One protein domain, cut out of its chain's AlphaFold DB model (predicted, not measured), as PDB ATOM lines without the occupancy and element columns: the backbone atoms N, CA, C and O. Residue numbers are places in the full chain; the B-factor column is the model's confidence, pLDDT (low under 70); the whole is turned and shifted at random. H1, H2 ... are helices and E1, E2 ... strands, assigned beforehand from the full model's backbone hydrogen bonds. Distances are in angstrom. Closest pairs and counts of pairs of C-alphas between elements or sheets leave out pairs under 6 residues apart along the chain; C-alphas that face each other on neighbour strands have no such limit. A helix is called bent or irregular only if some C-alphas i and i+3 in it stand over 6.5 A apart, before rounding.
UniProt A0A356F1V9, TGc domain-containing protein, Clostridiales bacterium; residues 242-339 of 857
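AT A GLANCE: This is residues 242 to 339 of the 857 residues of the protein "TGc domain-containing protein" of Clostridiales bacterium (UniProt A0A356F1V9). Two helices, H1 and H3, cross over one face of a small three-strand sheet, with H2 packed across one end of H3 and the hairpin of E1 and E2 on the side of H1 away from H3. The printed part has 98 residues, with three named helices and five named strands in the order E1 E2 H1 E3 H2 H3 E4 E5, of mixed class. The larger sheet has the order E3 - E5 - E4 and the smaller E1 - E2, both antiparallel. The whole is compact, with a radius of gyration of the C-alphas of 12.5 A and spans of 32 by 31 by 22 A.

HOW THE PARTS SIT: E1, residues 242 to 244, and E2, residues 247 to 250, form a hairpin, with N 242 and O 249 2.9 A apart, within hydrogen-bond range. The C-alphas of Phe 244 in E1 and Asn 261 in H1, residues 256 to 268, are the closest of these two elements, at 6.2 A. Residues 252 to 253 pair, parallel, with residues 277 to 278 of E3, residues 273 to 278. H2, residues 280 to 289, touches residues 295 to 302 alone of H3, residues 295 to 312; the closest C-alphas are Thr 287 and Phe 295, 6.2 A, and the lines are about perpendicular at 82 degrees. H1 touches residues 302 to 310 alone of H3, the same way at a steep tilt of 59 degrees, with the closest C-alphas, Ser 260 and Gly 306, 4.0 A apart. E4, residues 326 to 328, and E5, residues 334 to 338, form a hairpin, with N 327 and O 336 at 2.9 A. E5 is the inner strand, antiparallel to E3, with N 276 and O 335 at 2.8 A. H1 and H3 on one face of this sheet make two layers, helices and sheet; H2 is not on it. E3, H2 with H3, and E4 make a split strand-helix-strand unit, two strands running the same way with helices between them in the chain and E5 between them in the sheet; its crossover is right-handed. Every O i to N i+4 pair is within hydrogen-bond range in H1 and H2, and 11 of 14 are in H3.

IN THESE COORDINATES: E1 begins at C-alpha 242, (319.128, 158.617, 317.376), and is 6.5 A long; E2 is 9.8 A. H1 is 18.5 A long, E3 16.3 A and H2 14.1 A. H3, 28.6 A long, starts at C-alpha 295, (312.959, 139.062, 300.778), and is irregular, with C-alphas 309 and 312 7.5 A apart. E4 is 7.1 A long, and E5, 13.4 A, ends at C-alpha 338, (321.451, 152.913, 300.336).

THE WHOLE: The two C-alphas farthest apart, Gly 246 and Thr 293, are 35.7 A apart. The printed part has no cut. The link from H3 to E4, residues 313 to 325, is long; the others are tight. The mean pLDDT of the printed part is 85.1, and residues 311 to 323 are under 70.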
ATOM      1  N   TYR A 242     319.577 157.388 318.008       87.12
ATOM      2  CA  TYR A 242     319.128 158.617 317.376       87.12
ATOM      3  C   TYR A 242     317.770 159.048 317.928       87.12
ATOM      4  O   TYR A 242     316.982 158.243 318.423       87.12
ATOM      5  N   LEU A 243     317.504 160.349 317.852       86.50
ATOM      6  CA  LEU A 243     316.243 160.929 318.293       86.50
ATOM      7  C   LEU A 243     315.394 161.214 317.059       86.50
ATOM      8  O   LEU A 243     315.853 161.894 316.140       86.50
ATOM      9  N   PHE A 244     314.185 160.652 317.028       84.81
ATOM     10  CA  PHE A 244     313.234 160.863 315.942       84.81
ATOM     11  C   PHE A 244     311.772 160.838 316.424       84.81
ATOM     12  O   PHE A 244     311.336 159.881 317.046       84.81
ATOM     13  N   ASP A 245     311.045 161.904 316.113       76.81
ATOM     14  CA  ASP A 245     309.629 162.240 316.311       76.81
ATOM     15  C   ASP A 245     309.237 162.188 317.787       76.81
ATOM     16  O   ASP A 245     308.229 161.616 318.186       76.81
ATOM     17  N   GLY A 246     310.129 162.725 318.620       74.19
ATOM     18  CA  GLY A 246     310.033 162.685 320.067       74.19
ATOM     19  C   GLY A 246     310.390 161.332 320.680       74.19
ATOM     20  O   GLY A 246     310.329 161.216 321.900       74.19
ATOM     21  N   PHE A 247     310.798 160.331 319.895       82.75
ATOM     22  CA  PHE A 247     311.200 159.012 320.387       82.75
ATOM     23  C   PHE A 247     312.717 158.841 320.423       82.75
ATOM     24  O   PHE A 247     313.460 159.388 319.599       82.75
ATOM     25  N   ILE A 248     313.167 158.015 321.365       89.44
ATOM     26  CA  ILE A 248     314.528 157.487 321.398       89.44
ATOM     27  C   ILE A 248     314.526 156.196 320.582       89.44
ATOM     28  O   ILE A 248     313.816 155.253 320.917       89.44
ATOM     29  N   ASN A 249     315.302 156.168 319.504       90.75
ATOM     30  CA  ASN A 249     315.372 155.046 318.576       90.75
ATOM     31  C   ASN A 249     316.817 154.550 318.454       90.75
ATOM     32  O   ASN A 249     317.768 155.236 318.846       90.75
ATOM     33  N   ASP A 250     316.986 153.381 317.847       92.00
ATOM     34  CA  ASP A 250     318.289 152.825 317.517       92.00
ATOM     35  C   ASP A 250     318.283 152.097 316.163       92.00
ATOM     36  O   ASP A 250     317.310 152.124 315.412       92.00
ATOM     37  N   TYR A 251     319.401 151.468 315.810       93.75
ATOM     38  CA  TYR A 251     319.567 150.824 314.507       93.75
ATOM     39  C   TYR A 251     319.127 149.348 314.539       93.75
ATOM     40  O   TYR A 251     319.429 148.600 313.600       93.75
ATOM     41  N   TYR A 252     318.449 148.913 315.608       93.44
ATOM     42  CA  TYR A 252     317.824 147.605 315.740       93.44
ATOM     43  C   TYR A 252     316.304 147.715 315.582       93.44
ATOM     44  O   TYR A 252     315.571 148.052 316.499       93.44
ATOM     45  N   ILE A 253     315.834 147.388 314.383       94.62
ATOM     46  CA  ILE A 253     314.475 147.640 313.928       94.62
ATOM     47  C   ILE A 253     313.561 146.451 314.236       94.62
ATOM     48  O   ILE A 253     313.707 145.355 313.679       94.62
ATOM     49  N   ASN A 254     312.566 146.699 315.077       93.19
ATOM     50  CA  ASN A 254     311.559 145.744 315.529       93.19
ATOM     51  C   ASN A 254     310.187 145.968 314.886       93.19
ATOM     52  O   ASN A 254     309.313 145.106 314.973       93.19
ATOM     53  N   SER A 255     309.981 147.109 314.225       93.19
ATOM     54  CA  SER A 255     308.679 147.489 313.682       93.19
ATOM     55  C   SER A 255     308.779 148.319 312.401       93.19
ATOM     56  O   SER A 255     309.811 148.906 312.075       93.19
ATOM     57  N   LEU A 256     307.660 148.408 311.669       92.56
ATOM     58  CA  LEU A 256     307.563 149.268 310.484       92.56
ATOM     59  C   LEU A 256     307.683 150.755 310.851       92.56
ATOM     60  O   LEU A 256     308.165 151.547 310.040       92.56
ATOM     61  N   GLN A 257     307.268 151.125 312.066       88.69
ATOM     62  CA  GLN A 257     307.407 152.483 312.580       88.69
ATOM     63  C   GLN A 257     308.880 152.839 312.784       88.69
ATOM     64  O   GLN A 257     309.317 153.872 312.292       88.69
ATOM     65  N   GLU A 258     309.664 151.969 313.423       91.81
ATOM     66  CA  GLU A 258     311.109 152.173 313.593       91.81
ATOM     67  C   GLU A 258     311.835 152.237 312.242       91.81
ATOM     68  O   GLU A 258     312.669 153.120 312.036       91.81
ATOM     69  N   LEU A 259     311.460 151.380 311.279       94.25
ATOM     70  CA  LEU A 259     311.990 151.470 309.914       94.25
ATOM     71  C   LEU A 259     311.662 152.830 309.283       94.25
ATOM     72  O   LEU A 259     312.529 153.465 308.695       94.25
ATOM     73  N   SER A 260     310.423 153.299 309.409       90.56
ATOM     74  CA  SER A 260     310.020 154.599 308.858       90.56
ATOM     75  C   SER A 260     310.755 155.755 309.547       90.56
ATOM     76  O   SER A 260     311.221 156.672 308.870       90.56
ATOM     77  N   ASN A 261     310.940 155.675 310.869       90.62
ATOM     78  CA  ASN A 261     311.679 156.653 311.660       90.62
ATOM     79  C   ASN A 261     313.137 156.754 311.205       90.62
ATOM     80  O   ASN A 261     313.618 157.864 310.999       90.62
ATOM     81  N   ILE A 262     313.849 155.630 311.024       92.38
ATOM     82  CA  ILE A 262     315.261 155.687 310.615       92.38
ATOM     83  C   ILE A 262     315.425 156.175 309.175       92.38
ATOM     84  O   ILE A 262     316.378 156.890 308.887       92.38
ATOM     85  N   ILE A 263     314.486 155.842 308.284       91.50
ATOM     86  CA  ILE A 263     314.487 156.302 306.886       91.50
ATOM     87  C   ILE A 263     314.253 157.814 306.792       91.50
ATOM     88  O   ILE A 263     314.872 158.503 305.978       91.50
ATOM     89  N   TYR A 264     313.382 158.360 307.634       87.88
ATOM     90  CA  TYR A 264     313.167 159.801 307.664       87.88
ATOM     91  C   TYR A 264     314.317 160.513 308.393       87.88
ATOM     92  O   TYR A 264     314.866 161.498 307.894       87.88
ATOM     93  N   TYR A 265     314.791 159.963 309.511       88.56
ATOM     94  CA  TYR A 265     315.997 160.442 310.182       88.56
ATOM     95  C   TYR A 265     317.208 160.473 309.234       88.56
ATOM     96  O   TYR A 265     317.963 161.450 309.240       88.56
ATOM     97  N   SER A 266     317.374 159.460 308.373       87.75
ATOM     98  CA  SER A 266     318.455 159.420 307.387       87.75
ATOM     99  C   SER A 266     318.329 160.526 306.350       87.75
ATOM    100  O   SER A 266     319.349 161.042 305.909       87.75
ATOM    101  N   PHE A 267     317.124 160.975 306.005       83.50
ATOM    102  CA  PHE A 267     316.968 162.158 305.168       83.50
ATOM    103  C   PHE A 267     317.383 163.436 305.892       83.50
ATOM    104  O   PHE A 267     318.217 164.171 305.361       83.50
ATOM    105  N   ILE A 268     316.868 163.681 307.104       84.06
ATOM    106  CA  ILE A 268     317.195 164.881 307.899       84.06
ATOM    107  C   ILE A 268     318.714 165.011 308.095       84.06
ATOM    108  O   ILE A 268     319.266 166.106 308.019       84.06
ATOM    109  N   ASN A 269     319.402 163.879 308.268       82.38
ATOM    110  CA  ASN A 269     320.849 163.817 308.485       82.38
ATOM    111  C   ASN A 269     321.660 163.503 307.220       82.38
ATOM    112  O   ASN A 269     322.879 163.352 307.301       82.38
ATOM    113  N   ARG A 270     321.009 163.404 306.053       79.31
ATOM    114  CA  ARG A 270     321.629 163.111 304.747       79.31
ATOM    115  C   ARG A 270     322.512 161.854 304.763       79.31
ATOM    116  O   ARG A 270     323.590 161.798 304.173       79.31
ATOM    117  N   MET A 271     322.044 160.820 305.452       84.62
ATOM    118  CA  MET A 271     322.688 159.518 305.537       84.62
ATOM    119  C   MET A 271     322.300 158.649 304.338       84.62
ATOM    120  O   MET A 271     321.262 157.997 304.326       84.62
ATOM    121  N   GLU A 272     323.167 158.606 303.332       84.75
ATOM    122  CA  GLU A 272     322.888 157.878 302.086       84.75
ATOM    123  C   GLU A 272     323.306 156.397 302.093       84.75
ATOM    124  O   GLU A 272     322.929 155.647 301.201       84.75
ATOM    125  N   ASP A 273     324.105 155.956 303.072       86.56
ATOM    126  CA  ASP A 273     324.573 154.565 303.188       86.56
ATOM    127  C   ASP A 273     324.794 154.230 304.669       86.56
ATOM    128  O   ASP A 273     325.658 154.841 305.314       86.56
ATOM    129  N   PHE A 274     323.983 153.320 305.211       88.94
ATOM    130  CA  PHE A 274     324.007 152.921 306.618       88.94
ATOM    131  C   PHE A 274     323.519 151.479 306.815       88.94
ATOM    132  O   PHE A 274     322.872 150.893 305.951       88.94
ATOM    133  N   ASN A 275     323.857 150.880 307.958       91.00
ATOM    134  CA  ASN A 275     323.497 149.499 308.281       91.00
ATOM    135  C   ASN A 275     322.485 149.463 309.414       91.00
ATOM    136  O   ASN A 275     322.726 150.078 310.445       91.00
ATOM    137  N   ILE A 276     321.438 148.665 309.262       94.25
ATOM    138  CA  ILE A 276     320.483 148.335 310.317       94.25
ATOM    139  C   ILE A 276     320.512 146.837 310.599       94.25
ATOM    140  O   ILE A 276     320.937 146.036 309.760       94.25
ATOM    141  N   LYS A 277     319.985 146.452 311.755       94.06
ATOM    142  CA  LYS A 277     319.628 145.069 312.043       94.06
ATOM    143  C   LYS A 277     318.132 144.979 312.283       94.06
ATOM    144  O   LYS A 277     317.588 145.828 312.966       94.06
ATOM    145  N   ILE A 278     317.474 143.968 311.739       95.50
ATOM    146  CA  ILE A 278     316.041 143.732 311.948       95.50
ATOM    147  C   ILE A 278     315.819 142.545 312.890       95.50
ATOM    148  O   ILE A 278     316.606 141.593 312.888       95.50
ATOM    149  N   SER A 279     314.746 142.567 313.679       94.12
ATOM    150  CA  SER A 279     314.328 141.401 314.464       94.12
ATOM    151  C   SER A 279     313.765 140.287 313.573       94.12
ATOM    152  O   SER A 279     313.314 140.529 312.449       94.12
ATOM    153  N   ASP A 280     313.776 139.042 314.059       93.38
ATOM    154  CA  ASP A 280     313.170 137.917 313.329       93.38
ATOM    155  C   ASP A 280     311.653 138.104 313.159       93.38
ATOM    156  O   ASP A 280     311.081 137.744 312.127       93.38
ATOM    157  N   GLU A 281     311.003 138.719 314.145       94.50
ATOM    158  CA  GLU A 281     309.583 139.066 314.107       94.50
ATOM    159  C   GLU A 281     309.298 140.105 313.019       94.50
ATOM    160  O   GLU A 281     308.412 139.896 312.185       94.50
ATOM    161  N   PHE A 282     310.101 141.171 312.945       95.81
ATOM    162  CA  PHE A 282     309.945 142.191 311.913       95.81
ATOM    163  C   PHE A 282     310.271 141.654 310.517       95.81
ATOM    164  O   PHE A 282     309.561 141.932 309.550       95.81
ATOM    165  N   LYS A 283     311.290 140.800 310.394       95.75
ATOM    166  CA  LYS A 283     311.594 140.085 309.149       95.75
ATOM    167  C   LYS A 283     310.400 139.257 308.665       95.75
ATOM    168  O   LYS A 283     310.083 139.270 307.471       95.75
ATOM    169  N   ASN A 284     309.735 138.534 309.569       96.19
ATOM    170  CA  ASN A 284     308.529 137.775 309.240       96.19
ATOM    171  C   ASN A 284     307.404 138.713 308.795       96.19
ATOM    172  O   ASN A 284     306.808 138.473 307.746       96.19
ATOM    173  N   PHE A 285     307.171 139.811 309.517       97.00
ATOM    174  CA  PHE A 285     306.211 140.839 309.114       97.00
ATOM    175  C   PHE A 285     306.478 141.337 307.684       97.00
ATOM    176  O   PHE A 285     305.603 141.223 306.829       97.00
ATOM    177  N   VAL A 286     307.704 141.767 307.367       96.25
ATOM    178  CA  VAL A 286     308.071 142.223 306.011       96.25
ATOM    179  C   VAL A 286     307.810 141.138 304.960       96.25
ATOM    180  O   VAL A 286     307.302 141.416 303.873       96.25
ATOM    181  N   THR A 287     308.108 139.881 305.295       95.50
ATOM    182  CA  THR A 287     307.918 138.736 304.395       95.50
ATOM    183  C   THR A 287     306.449 138.524 304.018       95.50
ATOM    184  O   THR A 287     306.168 138.161 302.872       95.50
ATOM    185  N   TYR A 288     305.518 138.753 304.946       96.25
ATOM    186  CA  TYR A 288     304.088 138.508 304.739       96.25
ATOM    187  C   TYR A 288     303.283 139.755 304.353       96.25
ATOM    188  O   TYR A 288     302.227 139.607 303.744       96.25
ATOM    189  N   SER A 289     303.770 140.956 304.667       96.56
ATOM    190  CA  SER A 289     303.022 142.207 304.476       96.56
ATOM    191  C   SER A 289     303.349 142.956 303.184       96.56
ATOM    192  O   SER A 289     302.562 143.804 302.778       96.56
ATOM    193  N   PHE A 290     304.479 142.660 302.533       93.69
ATOM    194  CA  PHE A 290     304.896 143.344 301.306       93.69
ATOM    195  C   PHE A 290     305.036 142.384 300.124       93.69
ATOM    196  O   PHE A 290     305.467 141.233 300.268       93.69
ATOM    197  N   ASP A 291     304.708 142.878 298.933       90.75
ATOM    198  CA  ASP A 291     304.849 142.146 297.675       90.75
ATOM    199  C   ASP A 291     306.300 142.139 297.175       90.75
ATOM    200  O   ASP A 291     307.057 143.089 297.376       90.75
ATOM    201  N   GLY A 292     306.703 141.064 296.496       88.44
ATOM    202  CA  GLY A 292     308.057 140.910 295.955       88.44
ATOM    203  C   GLY A 292     308.428 139.449 295.705       88.44
ATOM    204  O   GLY A 292     307.817 138.545 296.281       88.44
ATOM    205  N   THR A 293     309.424 139.203 294.846       89.38
ATOM    206  CA  THR A 293     309.826 137.830 294.474       89.38
ATOM    207  C   THR A 293     310.706 137.170 295.531       89.38
ATOM    208  O   THR A 293     310.645 135.961 295.741       89.38
ATOM    209  N   ASN A 294     311.514 137.970 296.221       91.69
ATOM    210  CA  ASN A 294     312.401 137.546 297.296       91.69
ATOM    211  C   ASN A 294     312.329 138.546 298.463       91.69
ATOM    212  O   ASN A 294     311.688 139.591 298.363       91.69
ATOM    213  N   PHE A 295     312.990 138.224 299.578       93.00
ATOM    214  CA  PHE A 295     312.959 139.062 300.778       93.00
ATOM    215  C   PHE A 295     313.468 140.493 300.546       93.00
ATOM    216  O   PHE A 295     312.861 141.427 301.056       93.00
ATOM    217  N   LEU A 296     314.538 140.688 299.764       92.56
ATOM    218  CA  LEU A 296     315.081 142.029 299.516       92.56
ATOM    219  C   LEU A 296     314.104 142.889 298.709       92.56
ATOM    220  O   LEU A 296     313.979 144.071 298.990       92.56
ATOM    221  N   ASP A 297     313.356 142.307 297.765       91.50
ATOM    222  CA  ASP A 297     312.321 143.056 297.035       91.50
ATOM    223  C   ASP A 297     311.228 143.556 297.989       91.50
ATOM    224  O   ASP A 297     310.783 144.695 297.897       91.50
ATOM    225  N   LYS A 298     310.817 142.704 298.935       94.38
ATOM    226  CA  LYS A 298     309.820 143.046 299.958       94.38
ATOM    227  C   LYS A 298     310.352 144.110 300.919       94.38
ATOM    228  O   LYS A 298     309.631 145.036 301.280       94.38
ATOM    229  N   MET A 299     311.627 144.008 301.292       94.00
ATOM    230  CA  MET A 299     312.305 144.999 302.122       94.00
ATOM    231  C   MET A 299     312.447 146.348 301.402       94.00
ATOM    232  O   MET A 299     312.193 147.380 302.016       94.00
ATOM    233  N   ASP A 300     312.747 146.372 300.099       92.06
ATOM    234  CA  ASP A 300     312.744 147.610 299.305       92.06
ATOM    235  C   ASP A 300     311.361 148.276 299.305       92.06
ATOM    236  O   ASP A 300     311.267 149.498 299.394       92.06
ATOM    237  N   ARG A 301     310.272 147.493 299.250       91.06
ATOM    238  CA  ARG A 301     308.904 148.028 299.373       91.06
ATOM    239  C   ARG A 301     308.627 148.606 300.759       91.06
ATOM    240  O   ARG A 301     307.982 149.646 300.848       91.06
ATOM    241  N   ALA A 302     309.130 147.976 301.819       93.06
ATOM    242  CA  ALA A 302     309.029 148.507 303.178       93.06
ATOM    243  C   ALA A 302     309.839 149.807 303.350       93.06
ATOM    244  O   ALA A 302     309.363 150.755 303.970       93.06
ATOM    245  N   ILE A 303     311.025 149.897 302.742       92.06
ATOM    246  CA  ILE A 303     311.836 151.123 302.710       92.06
ATOM    247  C   ILE A 303     311.121 152.226 301.926       92.06
ATOM    248  O   ILE A 303     311.037 153.356 302.399       92.06
ATOM    249  N   LEU A 304     310.546 151.898 300.764       87.62
ATOM    250  CA  LEU A 304     309.755 152.839 299.972       87.62
ATOM    251  C   LEU A 304     308.531 153.345 300.746       87.62
ATOM    252  O   LEU A 304     308.189 154.519 300.647       87.62
ATOM    253  N   TYR A 305     307.898 152.487 301.547       87.38
ATOM    254  CA  TYR A 305     306.836 152.909 302.456       87.38
ATOM    255  C   TYR A 305     307.335 153.965 303.454       87.38
ATOM    256  O   TYR A 305     306.659 154.974 303.635       87.38
ATOM    257  N   GLY A 306     308.521 153.772 304.042       86.88
ATOM    258  CA  GLY A 306     309.166 154.761 304.912       86.88
ATOM    259  C   GLY A 306     309.506 156.069 304.187       86.88
ATOM    260  O   GLY A 306     309.209 157.145 304.699       86.88
ATOM    261  N   LEU A 307     310.037 155.998 302.962       83.94
ATOM    262  CA  LEU A 307     310.307 157.178 302.123       83.94
ATOM    263  C   LEU A 307     309.024 157.963 301.821       83.94
ATOM    264  O   LEU A 307     309.021 159.190 301.867       83.94
ATOM    265  N   ASN A 308     307.906 157.269 301.608       78.81
ATOM    266  CA  ASN A 308     306.601 157.901 301.428       78.81
ATOM    267  C   ASN A 308     306.069 158.590 302.701       78.81
ATOM    268  O   ASN A 308     305.097 159.333 302.620       78.81
ATOM    269  N   GLN A 309     306.670 158.386 303.877       74.81
ATOM    270  CA  GLN A 309     306.327 159.156 305.083       74.81
ATOM    271  C   GLN A 309     307.027 160.520 305.131       74.81
ATOM    272  O   GLN A 309     306.597 161.399 305.879       74.81
ATOM    273  N   MET A 310     308.067 160.716 304.314       74.94
ATOM    274  CA  MET A 310     308.855 161.950 304.246       74.94
ATOM    275  C   MET A 310     308.216 163.046 303.386       74.94
ATOM    276  O   MET A 310     308.849 164.074 303.156       74.94
ATOM    277  N   TYR A 311     306.976 162.852 302.924       67.56
ATOM    278  CA  TYR A 311     306.241 163.826 302.103       67.56
ATOM    279  C   TYR A 311     306.230 165.234 302.699       67.56
ATOM    280  O   TYR A 311     306.110 166.209 301.968       67.56
ATOM    281  N   GLU A 312     306.378 165.345 304.021       64.00
ATOM    282  CA  GLU A 312     306.432 166.636 304.698       64.00
ATOM    283  C   GLU A 312     307.674 167.465 304.361       64.00
ATOM    284  O   GLU A 312     307.672 168.671 304.581       64.00
ATOM    285  N   THR A 313     308.738 166.833 303.872       66.25
ATOM    286  CA  THR A 313     309.986 167.521 303.521       66.25
ATOM    287  C   THR A 313     310.395 167.302 302.077       66.25
ATOM    288  O   THR A 313     311.027 168.170 301.486       66.25
ATOM    289  N   MET A 314     310.056 166.154 301.485       68.25
ATOM    290  CA  MET A 314     310.231 165.934 300.055       68.25
ATOM    291  C   MET A 314     309.256 164.891 299.512       68.25
ATOM    292  O   MET A 314     309.024 163.843 300.116       68.25
ATOM    293  N   PHE A 315     308.748 165.139 298.308       64.50
ATOM    294  CA  PHE A 315     308.052 164.122 297.531       64.50
ATOM    295  C   PHE A 315     309.084 163.202 296.865       64.50
ATOM    296  O   PHE A 315     309.829 163.627 295.980       64.50
ATOM    297  N   TYR A 316     309.167 161.948 297.310       65.00
ATOM    298  CA  TYR A 316     310.065 160.954 296.719       65.00
ATOM    299  C   TYR A 316     309.308 160.132 295.664       65.00
ATOM    300  O   TYR A 316     308.579 159.197 295.997       65.00
ATOM    301  N   GLU A 317     309.453 160.472 294.378       54.03
ATOM    302  CA  GLU A 317     308.744 159.762 293.305       54.03
ATOM    303  C   GLU A 317     309.242 158.327 293.089       54.03
ATOM    304  O   GLU A 317     310.413 158.065 292.799       54.03
ATOM    305  N   SER A 318     308.297 157.383 293.102       47.22
ATOM    306  CA  SER A 318     308.532 155.971 292.787       47.22
ATOM    307  C   SER A 318     308.844 155.699 291.311       47.22
ATOM    308  O   SER A 318     309.171 154.567 290.967       47.22
ATOM    309  N   SER A 319     308.745 156.685 290.414       44.44
ATOM    310  CA  SER A 319     309.142 156.547 289.002       44.44
ATOM    311  C   SER A 319     310.652 156.265 288.854       44.44
ATOM    312  O   SER A 319     311.070 155.622 287.891       44.44
ATOM    313  N   ASN A 320     311.448 156.602 289.879       45.53
ATOM    314  CA  ASN A 320     312.857 156.219 290.035       45.53
ATOM    315  C   ASN A 320     313.066 154.808 290.645       45.53
ATOM    316  O   ASN A 320     314.201 154.344 290.774       45.53
ATOM    317  N   ALA A 321     311.999 154.099 291.043       47.59
ATOM    318  CA  ALA A 321     312.049 152.868 291.848       47.59
ATOM    319  C   ALA A 321     312.293 151.580 291.034       47.59
ATOM    320  O   ALA A 321     311.659 150.550 291.260       47.59
ATOM    321  N   SER A 322     313.260 151.625 290.118       49.34
ATOM    322  CA  SER A 322     313.965 150.409 289.671       49.34
ATOM    323  C   SER A 322     315.195 150.105 290.543       49.34
ATOM    324  O   SER A 322     315.863 149.092 290.339       49.34
ATOM    325  N   ASN A 323     315.515 150.984 291.498       64.62
ATOM    326  CA  ASN A 323     316.732 150.902 292.297       64.62
ATOM    327  C   ASN A 323     316.541 150.013 293.531       64.62
ATOM    328  O   ASN A 323     315.603 150.182 294.305       64.62
ATOM    329  N   ARG A 324     317.473 149.075 293.714       83.88
ATOM    330  CA  ARG A 324     317.641 148.281 294.935       83.88
ATOM    331  C   ARG A 324     318.098 149.218 296.060       83.88
ATOM    332  O   ARG A 324     319.193 149.768 295.957       83.88
ATOM    333  N   PHE A 325     317.297 149.382 297.112       88.06
ATOM    334  CA  PHE A 325     317.663 150.191 298.280       88.06
ATOM    335  C   PHE A 325     318.455 149.386 299.298       88.06
ATOM    336  O   PHE A 325     319.277 149.947 300.013       88.06
ATOM    337  N   CYS A 326     318.207 148.079 299.387       90.69
ATOM    338  CA  CYS A 326     318.790 147.258 300.437       90.69
ATOM    339  C   CYS A 326     319.658 146.098 299.942       90.69
ATOM    340  O   CYS A 326     319.465 145.536 298.868       90.69
ATOM    341  N   ALA A 327     320.623 145.697 300.762       91.00
ATOM    342  CA  ALA A 327     321.415 144.491 300.558       91.00
ATOM    343  C   ALA A 327     321.708 143.812 301.899       91.00
ATOM    344  O   ALA A 327     321.776 144.470 302.935       91.00
ATOM    345  N   PHE A 328     321.922 142.496 301.892       90.88
ATOM    346  CA  PHE A 328     322.388 141.803 303.094       90.88
ATOM    347  C   PHE A 328     323.817 142.226 303.447       90.88
ATOM    348  O   PHE A 328     324.701 142.235 302.590       90.88
ATOM    349  N   ASN A 329     324.062 142.485 304.728       83.31
ATOM    350  CA  ASN A 329     325.374 142.782 305.289       83.31
ATOM    351  C   ASN A 329     325.846 141.630 306.189       83.31
ATOM    352  O   ASN A 329     325.971 141.742 307.404       83.31
ATOM    353  N   GLY A 330     326.090 140.473 305.574       76.31
ATOM    354  CA  GLY A 330     326.637 139.289 306.239       76.31
ATOM    355  C   GLY A 330     325.601 138.276 306.734       76.31
ATOM    356  O   GLY A 330     325.847 137.080 306.574       76.31
ATOM    357  N   SER A 331     324.461 138.709 307.280       79.94
ATOM    358  CA  SER A 331     323.345 137.832 307.677       79.94
ATOM    359  C   SER A 331     322.014 138.287 307.059       79.94
ATOM    360  O   SER A 331     321.934 139.356 306.464       79.94
ATOM    361  N   TYR A 332     320.959 137.472 307.186       80.69
ATOM    362  CA  TYR A 332     319.614 137.815 306.690       80.69
ATOM    363  C   TYR A 332     318.892 138.882 307.523       80.69
ATOM    364  O   TYR A 332     317.834 139.347 307.102       80.69
ATOM    365  N   THR A 333     319.412 139.217 308.702       87.25
ATOM    366  CA  THR A 333     318.865 140.256 309.580       87.25
ATOM    367  C   THR A 333     319.735 141.507 309.609       87.25
ATOM    368  O   THR A 333     319.261 142.546 310.044       87.25
ATOM    369  N   ASP A 334     320.967 141.448 309.100       92.25
ATOM    370  CA  ASP A 334     321.821 142.615 308.887       92.25
ATOM    371  C   ASP A 334     321.557 143.195 307.494       92.25
ATOM    372  O   ASP A 334     321.878 142.566 306.480       92.25
ATOM    373  N   ILE A 335     320.978 144.391 307.429       93.88
ATOM    374  CA  ILE A 335     320.565 145.042 306.184       93.88
ATOM    375  C   ILE A 335     321.354 146.338 306.005       93.88
ATOM    376  O   ILE A 335     321.304 147.237 306.838       93.88
ATOM    377  N   ASN A 336     322.080 146.450 304.898       93.25
ATOM    378  CA  ASN A 336     322.628 147.714 304.428       93.25
ATOM    379  C   ASN A 336     321.557 148.442 303.612       93.25
ATOM    380  O   ASN A 336     320.944 147.827 302.739       93.25
ATOM    381  N   ILE A 337     321.341 149.723 303.895       92.88
ATOM    382  CA  ILE A 337     320.400 150.599 303.198       92.88
ATOM    383  C   ILE A 337     321.195 151.682 302.477       92.88
ATOM    384  O   ILE A 337     322.049 152.335 303.080       92.88
ATOM    385  N   LYS A 338     320.887 151.875 301.194       89.44
ATOM    386  CA  LYS A 338     321.451 152.913 300.336       89.44
ATOM    387  C   LYS A 338     320.346 153.729 299.690       89.44
ATOM    388  O   LYS A 338     319.522 153.189 298.953       89.44
ATOM    389  N   ILE A 339     320.345 155.029 299.951       84.31
ATOM    390  CA  ILE A 339     319.352 155.979 299.444       84.31
ATOM    391  C   ILE A 339     320.110 157.187 298.913       84.31
ATOM    392  O   ILE A 339     321.006 157.685 299.579       84.31
TER     393      ILE A 339